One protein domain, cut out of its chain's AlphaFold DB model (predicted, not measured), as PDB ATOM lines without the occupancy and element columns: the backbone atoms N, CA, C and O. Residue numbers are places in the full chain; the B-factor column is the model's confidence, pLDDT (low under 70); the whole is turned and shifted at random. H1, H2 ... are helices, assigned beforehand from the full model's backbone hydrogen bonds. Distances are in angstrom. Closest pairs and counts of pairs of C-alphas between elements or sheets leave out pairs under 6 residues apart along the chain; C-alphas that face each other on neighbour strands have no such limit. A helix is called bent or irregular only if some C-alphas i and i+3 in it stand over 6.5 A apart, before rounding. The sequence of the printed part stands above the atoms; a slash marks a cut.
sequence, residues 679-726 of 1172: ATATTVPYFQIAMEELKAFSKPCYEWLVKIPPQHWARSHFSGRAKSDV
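What this domain is: This is residues 679 to 726 of the 1172 residues of a protein of Artemisia annua (UniProt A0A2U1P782). A small helical hairpin, the longer helix H1 and the short H2 joined by a tight turn, is followed by a long stretch with no named element, residues 706 to 726. This stretch folds back from the end of H2 towards the beginning of H1 and then runs on past it, so that the hairpin's turn and the last residues lie towards opposite ends of an elongated outline. The printed part has 48 residues with two named helices, H1 then H2, and no named strand; its class is all helix, though under half of the residues, 21 of 48, are in named elements. It is only just compact, close to loose, with a radius of gyration of the C-alphas of 11.4 A, and spans 34 by 18 by 14 A.

Where its parts are: The printed part begins at Ala 679, with its C-alpha at (0.044, -30.952, 1.543). H1 is residues 684 to 697, 19.8 A from first to last C-alpha, and begins at C-alpha 684 at (7.878, -24.061, 3.737). H2 is residues 699 to 705, 9.9 A long, and ends at C-alpha 705 at (5.058, -34.954, -6.787). Neither helix is bent.

How they stand to each other: H1 and H2 form a helical hairpin over a tight link of one residue, Ser 698. They touch, H1 with residues 691 to 695 alone, and the closest C-alphas are those of Lys 695 and Tyr 702, 5.1 A apart. Their lines stand at a steep tilt of 42 degrees, opposite ways. In H1 and H2 every O i to N i+4 pair is within hydrogen-bond range.

The domain as a whole: The two C-alphas farthest apart, those of Ala 696 and Lys 723, are 33.9 A apart. The printed part has no cut. Its mean pLDDT is 78.4, and the model's confidence is under 70 at residue 712 and residues 719 to 726.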
ATOM      1  N   ALA A 679       1.109 -31.821   2.057       77.56
ATOM      2  CA  ALA A 679       0.044 -30.952   1.543       77.56
ATOM      3  C   ALA A 679      -0.564 -30.007   2.602       77.56
ATOM      4  O   ALA A 679      -0.931 -28.877   2.288       77.56
ATOM      5  N   THR A 680      -0.647 -30.437   3.865       78.31
ATOM      6  CA  THR A 680      -1.187 -29.628   4.974       78.31
ATOM      7  C   THR A 680      -0.135 -28.834   5.746       78.31
ATOM      8  O   THR A 680      -0.521 -28.009   6.578       78.31
ATOM      9  N   ALA A 681       1.164 -29.021   5.468       83.69
ATOM     10  CA  ALA A 681       2.230 -28.255   6.108       83.69
ATOM     11  C   ALA A 681       2.010 -26.751   5.898       83.69
ATOM     12  O   ALA A 681       1.890 -26.280   4.765       83.69
ATOM     13  N   THR A 682       1.967 -26.004   7.001       81.25
ATOM     14  CA  THR A 682       1.646 -24.569   7.032       81.25
ATOM     15  C   THR A 682       2.842 -23.667   6.742       81.25
ATOM     16  O   THR A 682       2.644 -22.514   6.374       81.25
ATOM     17  N   THR A 683       4.074 -24.174   6.846       84.00
ATOM     18  CA  THR A 683       5.303 -23.433   6.519       84.00
ATOM     19  C   THR A 683       6.181 -24.208   5.536       84.00
ATOM     20  O   THR A 683       6.156 -25.442   5.490       84.00
ATOM     21  N   VAL A 684       6.977 -23.480   4.747       86.94
ATOM     22  CA  VAL A 684       7.878 -24.061   3.737       86.94
ATOM     23  C   VAL A 684       8.919 -25.027   4.346       86.94
ATOM     24  O   VAL A 684       9.105 -26.096   3.765       86.94
ATOM     25  N   PRO A 685       9.530 -24.772   5.526       89.50
ATOM     26  CA  PRO A 685      10.434 -25.740   6.155       89.50
ATOM     27  C   PRO A 685       9.758 -27.067   6.539       89.50
ATOM     28  O   PRO A 685      10.304 -28.133   6.260       89.50
ATOM     29  N   TYR A 686       8.547 -27.044   7.116       84.38
ATOM     30  CA  TYR A 686       7.830 -28.288   7.433       84.38
ATOM     31  C   TYR A 686       7.385 -29.042   6.172       84.38
ATOM     32  O   TYR A 686       7.415 -30.274   6.157       84.38
ATOM     33  N   PHE A 687       7.044 -28.319   5.099       89.19
ATOM     34  CA  PHE A 687       6.800 -28.908   3.782       89.19
ATOM     35  C   PHE A 687       8.052 -29.613   3.237       89.19
ATOM     36  O   PHE A 687       7.967 -30.764   2.813       89.19
ATOM     37  N   GLN A 688       9.220 -28.966   3.295       91.06
ATOM     38  CA  GLN A 688      10.491 -29.543   2.843       91.06
ATOM     39  C   GLN A 688      10.838 -30.825   3.613       91.06
ATOM     40  O   GLN A 688      11.099 -31.848   2.984       91.06
ATOM     41  N   ILE A 689      10.736 -30.817   4.947       90.88
ATOM     42  CA  ILE A 689      10.972 -32.006   5.790       90.88
ATOM     43  C   ILE A 689      10.023 -33.156   5.405       90.88
ATOM     44  O   ILE A 689      10.465 -34.287   5.209       90.88
ATOM     45  N   ALA A 690       8.727 -32.880   5.228       87.75
ATOM     46  CA  ALA A 690       7.752 -33.894   4.812       87.75
ATOM     47  C   ALA A 690       8.031 -34.447   3.398       87.75
ATOM     48  O   ALA A 690       7.839 -35.637   3.141       87.75
ATOM     49  N   MET A 691       8.528 -33.606   2.486       89.81
ATOM     50  CA  MET A 691       8.946 -34.024   1.146       89.81
ATOM     51  C   MET A 691      10.226 -34.871   1.172       89.81
ATOM     52  O   MET A 691      10.334 -35.820   0.396       89.81
ATOM     53  N   GLU A 692      11.175 -34.604   2.073       90.75
ATOM     54  CA  GLU A 692      12.359 -35.454   2.261       90.75
ATOM     55  C   GLU A 692      12.019 -36.811   2.894       90.75
ATOM     56  O   GLU A 692      12.523 -37.840   2.437       90.75
ATOM     57  N   GLU A 693      11.094 -36.855   3.858       87.31
ATOM     58  CA  GLU A 693      10.532 -38.115   4.367       87.31
ATOM     59  C   GLU A 693       9.867 -38.931   3.242       87.31
ATOM     60  O   GLU A 693      10.127 -40.129   3.094       87.31
ATOM     61  N   LEU A 694       9.062 -38.279   2.391       85.25
ATOM     62  CA  LEU A 694       8.431 -38.916   1.231       85.25
ATOM     63  C   LEU A 694       9.469 -39.436   0.221       85.25
ATOM     64  O   LEU A 694       9.301 -40.526  -0.326       85.25
ATOM     65  N   LYS A 695      10.561 -38.695  -0.000       89.19
ATOM     66  CA  LYS A 695      11.692 -39.073  -0.870       89.19
ATOM     67  C   LYS A 695      12.429 -40.306  -0.359       89.19
ATOM     68  O   LYS A 695      12.761 -41.187  -1.153       89.19
ATOM     69  N   ALA A 696      12.666 -40.373   0.951       86.56
ATOM     70  CA  ALA A 696      13.297 -41.511   1.611       86.56
ATOM     71  C   ALA A 696      12.398 -42.761   1.589       86.56
ATOM     72  O   ALA A 696      12.899 -43.874   1.441       86.56
ATOM     73  N   PHE A 697      11.076 -42.581   1.688       78.75
ATOM     74  CA  PHE A 697      10.100 -43.670   1.613       78.75
ATOM     75  C   PHE A 697       9.866 -44.181   0.180       78.75
ATOM     76  O   PHE A 697       9.840 -45.389  -0.057       78.75
ATOM     77  N   SER A 698       9.677 -43.277  -0.785       82.19
ATOM     78  CA  SER A 698       9.397 -43.607  -2.184       82.19
ATOM     79  C   SER A 698       9.908 -42.515  -3.124       82.19
ATOM     80  O   SER A 698       9.182 -41.601  -3.526       82.19
ATOM     81  N   LYS A 699      11.172 -42.656  -3.532       84.69
ATOM     82  CA  LYS A 699      11.828 -41.784  -4.516       84.69
ATOM     83  C   LYS A 699      10.978 -41.544  -5.787       84.69
ATOM     84  O   LYS A 699      10.812 -40.374  -6.120       84.69
ATOM     85  N   PRO A 700      10.341 -42.549  -6.432       79.69
ATOM     86  CA  PRO A 700       9.474 -42.305  -7.593       79.69
ATOM     87  C   PRO A 700       8.220 -41.472  -7.281       79.69
ATOM     88  O   PRO A 700       7.751 -40.731  -8.138       79.69
ATOM     89  N   CYS A 701       7.677 -41.566  -6.060       73.69
ATOM     90  CA  CYS A 701       6.530 -40.756  -5.637       73.69
ATOM     91  C   CYS A 701       6.935 -39.289  -5.440       73.69
ATOM     92  O   CYS A 701       6.238 -38.392  -5.905       73.69
ATOM     93  N   TYR A 702       8.089 -39.042  -4.815       86.06
ATOM     94  CA  TYR A 702       8.682 -37.704  -4.716       86.06
ATOM     95  C   TYR A 702       9.021 -37.126  -6.103       86.06
ATOM     96  O   TYR A 702       8.669 -35.989  -6.398       86.06
ATOM     97  N   GLU A 703       9.636 -37.914  -6.991       85.75
ATOM     98  CA  GLU A 703       9.995 -37.503  -8.363       85.75
ATOM     99  C   GLU A 703       8.782 -37.297  -9.288       85.75
ATOM    100  O   GLU A 703       8.914 -36.714 -10.369       85.75
ATOM    101  N   TRP A 704       7.600 -37.768  -8.887       83.44
ATOM    102  CA  TRP A 704       6.325 -37.389  -9.488       83.44
ATOM    103  C   TRP A 704       5.780 -36.101  -8.856       83.44
ATOM    104  O   TRP A 704       5.495 -35.145  -9.572       83.44
ATOM    105  N   LEU A 705       5.708 -36.040  -7.525       80.38
ATOM    106  CA  LEU A 705       5.058 -34.954  -6.787       80.38
ATOM    107  C   LEU A 705       5.784 -33.602  -6.912       80.38
ATOM    108  O   LEU A 705       5.134 -32.571  -7.036       80.38
ATOM    109  N   VAL A 706       7.121 -33.600  -6.969       85.94
ATOM    110  CA  VAL A 706       7.945 -32.388  -7.179       85.94
ATOM    111  C   VAL A 706       7.701 -31.729  -8.547       85.94
ATOM    112  O   VAL A 706       8.015 -30.554  -8.721       85.94
ATOM    113  N   LYS A 707       7.108 -32.439  -9.517       85.06
ATOM    114  CA  LYS A 707       6.743 -31.867 -10.828       85.06
ATOM    115  C   LYS A 707       5.470 -31.017 -10.782       85.06
ATOM    116  O   LYS A 707       5.177 -30.337 -11.760       85.06
ATOM    117  N   ILE A 708       4.711 -31.063  -9.686       82.38
ATOM    118  CA  ILE A 708       3.492 -30.273  -9.501       82.38
ATOM    119  C   ILE A 708       3.843 -29.064  -8.620       82.38
ATOM    120  O   ILE A 708       4.226 -29.271  -7.464       82.38
ATOM    121  N   PRO A 709       3.712 -27.811  -9.103       79.31
ATOM    122  CA  PRO A 709       4.059 -26.636  -8.309       79.31
ATOM    123  C   PRO A 709       3.270 -26.600  -6.985       79.31
ATOM    124  O   PRO A 709       2.036 -26.696  -7.015       79.31
ATOM    125  N   PRO A 710       3.937 -26.485  -5.819       80.88
ATOM    126  CA  PRO A 710       3.290 -26.590  -4.509       80.88
ATOM    127  C   PRO A 710       2.212 -25.525  -4.275       80.88
ATOM    128  O   PRO A 710       1.271 -25.772  -3.528       80.88
ATOM    129  N   GLN A 711       2.269 -24.395  -4.983       78.06
ATOM    130  CA  GLN A 711       1.252 -23.338  -4.981       78.06
ATOM    131  C   GLN A 711      -0.164 -23.836  -5.330       78.06
ATOM    132  O   GLN A 711      -1.138 -23.161  -5.006       78.06
ATOM    133  N   HIS A 712      -0.292 -24.998  -5.981       68.25
ATOM    134  CA  HIS A 712      -1.577 -25.573  -6.394       68.25
ATOM    135  C   HIS A 712      -2.110 -26.682  -5.473       68.25
ATOM    136  O   HIS A 712      -3.254 -27.096  -5.645       68.25
ATOM    137  N   TRP A 713      -1.310 -27.199  -4.530       73.31
ATOM    138  CA  TRP A 713      -1.700 -28.370  -3.721       73.31
ATOM    139  C   TRP A 713      -1.149 -28.414  -2.284       73.31
ATOM    140  O   TRP A 713      -1.599 -29.247  -1.498       73.31
ATOM    141  N   ALA A 714      -0.208 -27.538  -1.918       79.62
ATOM    142  CA  ALA A 714       0.395 -27.474  -0.590       79.62
ATOM    143  C   ALA A 714       0.077 -26.142   0.109       79.62
ATOM    144  O   ALA A 714       0.439 -25.062  -0.359       79.62
ATOM    145  N   ARG A 715      -0.565 -26.234   1.278       78.50
ATOM    146  CA  ARG A 715      -1.124 -25.109   2.051       78.50
ATOM    147  C   ARG A 715      -0.112 -23.994   2.354       78.50
ATOM    148  O   ARG A 715      -0.468 -22.823   2.291       78.50
ATOM    149  N   SER A 716       1.145 -24.347   2.617       80.94
ATOM    150  CA  SER A 716       2.280 -23.426   2.838       80.94
ATOM    151  C   SER A 716       2.638 -22.519   1.654       80.94
ATOM    152  O   SER A 716       3.453 -21.617   1.825       80.94
ATOM    153  N   HIS A 717       2.085 -22.765   0.463       80.31
ATOM    154  CA  HIS A 717       2.437 -22.066  -0.776       80.31
ATOM    155  C   HIS A 717       1.228 -21.370  -1.442       80.31
ATOM    156  O   HIS A 717       1.341 -20.880  -2.565       80.31
ATOM    157  N   PHE A 718       0.068 -21.324  -0.779       81.00
ATOM    158  CA  PHE A 718      -1.146 -20.688  -1.308       81.00
ATOM    159  C   PHE A 718      -1.087 -19.152  -1.221       81.00
ATOM    160  O   PHE A 718      -0.598 -18.585  -0.249       81.00
ATOM    161  N   SER A 719      -1.669 -18.462  -2.207       62.72
ATOM    162  CA  SER A 719      -1.620 -16.993  -2.345       62.72
ATOM    163  C   SER A 719      -2.643 -16.209  -1.502       62.72
ATOM    164  O   SER A 719      -2.829 -15.014  -1.715       62.72
ATOM    165  N   GLY A 720      -3.358 -16.863  -0.579       57.00
ATOM    166  CA  GLY A 720      -4.311 -16.249   0.364       57.00
ATOM    167  C   GLY A 720      -5.623 -15.693  -0.225       57.00
ATOM    168  O   GLY A 720      -6.642 -15.692   0.466       57.00
ATOM    169  N   ARG A 721      -5.643 -15.273  -1.500       49.75
ATOM    170  CA  ARG A 721      -6.770 -14.562  -2.148       49.75
ATOM    171  C   ARG A 721      -8.126 -15.271  -2.027       49.75
ATOM    172  O   ARG A 721      -9.138 -14.593  -1.895       49.75
ATOM    173  N   ALA A 722      -8.151 -16.603  -2.055       50.56
ATOM    174  CA  ALA A 722      -9.386 -17.396  -2.068       50.56
ATOM    175  C   ALA A 722     -10.125 -17.484  -0.714       50.56
ATOM    176  O   ALA A 722     -11.252 -17.970  -0.690       50.56
ATOM    177  N   LYS A 723      -9.510 -17.053   0.404       56.03
ATOM    178  CA  LYS A 723     -10.106 -17.043   1.763       56.03
ATOM    179  C   LYS A 723     -10.795 -18.360   2.194       56.03
ATOM    180  O   LYS A 723     -11.739 -18.339   2.977       56.03
ATOM    181  N   SER A 724     -10.308 -19.502   1.706       56.69
ATOM    182  CA  SER A 724     -10.841 -20.842   1.980       56.69
ATOM    183  C   SER A 724      -9.696 -21.818   2.258       56.69
ATOM    184  O   SER A 724      -8.633 -21.716   1.644       56.69
ATOM    185  N   ASP A 725      -9.902 -22.752   3.188       50.72
ATOM    186  CA  ASP A 725      -8.933 -23.784   3.577       50.72
ATOM    187  C   ASP A 725      -9.232 -25.170   2.965       50.72
ATOM    188  O   ASP A 725      -8.489 -26.128   3.224       50.72
ATOM    189  N   VAL A 726     -10.295 -25.255   2.153       60.25
ATOM    190  CA  VAL A 726     -10.813 -26.465   1.499       60.25
ATOM    191  C   VAL A 726      -9.859 -26.955   0.405       60.25
ATOM    192  O   VAL A 726      -9.474 -26.208  -0.491       60.25
TER     193      VAL A 726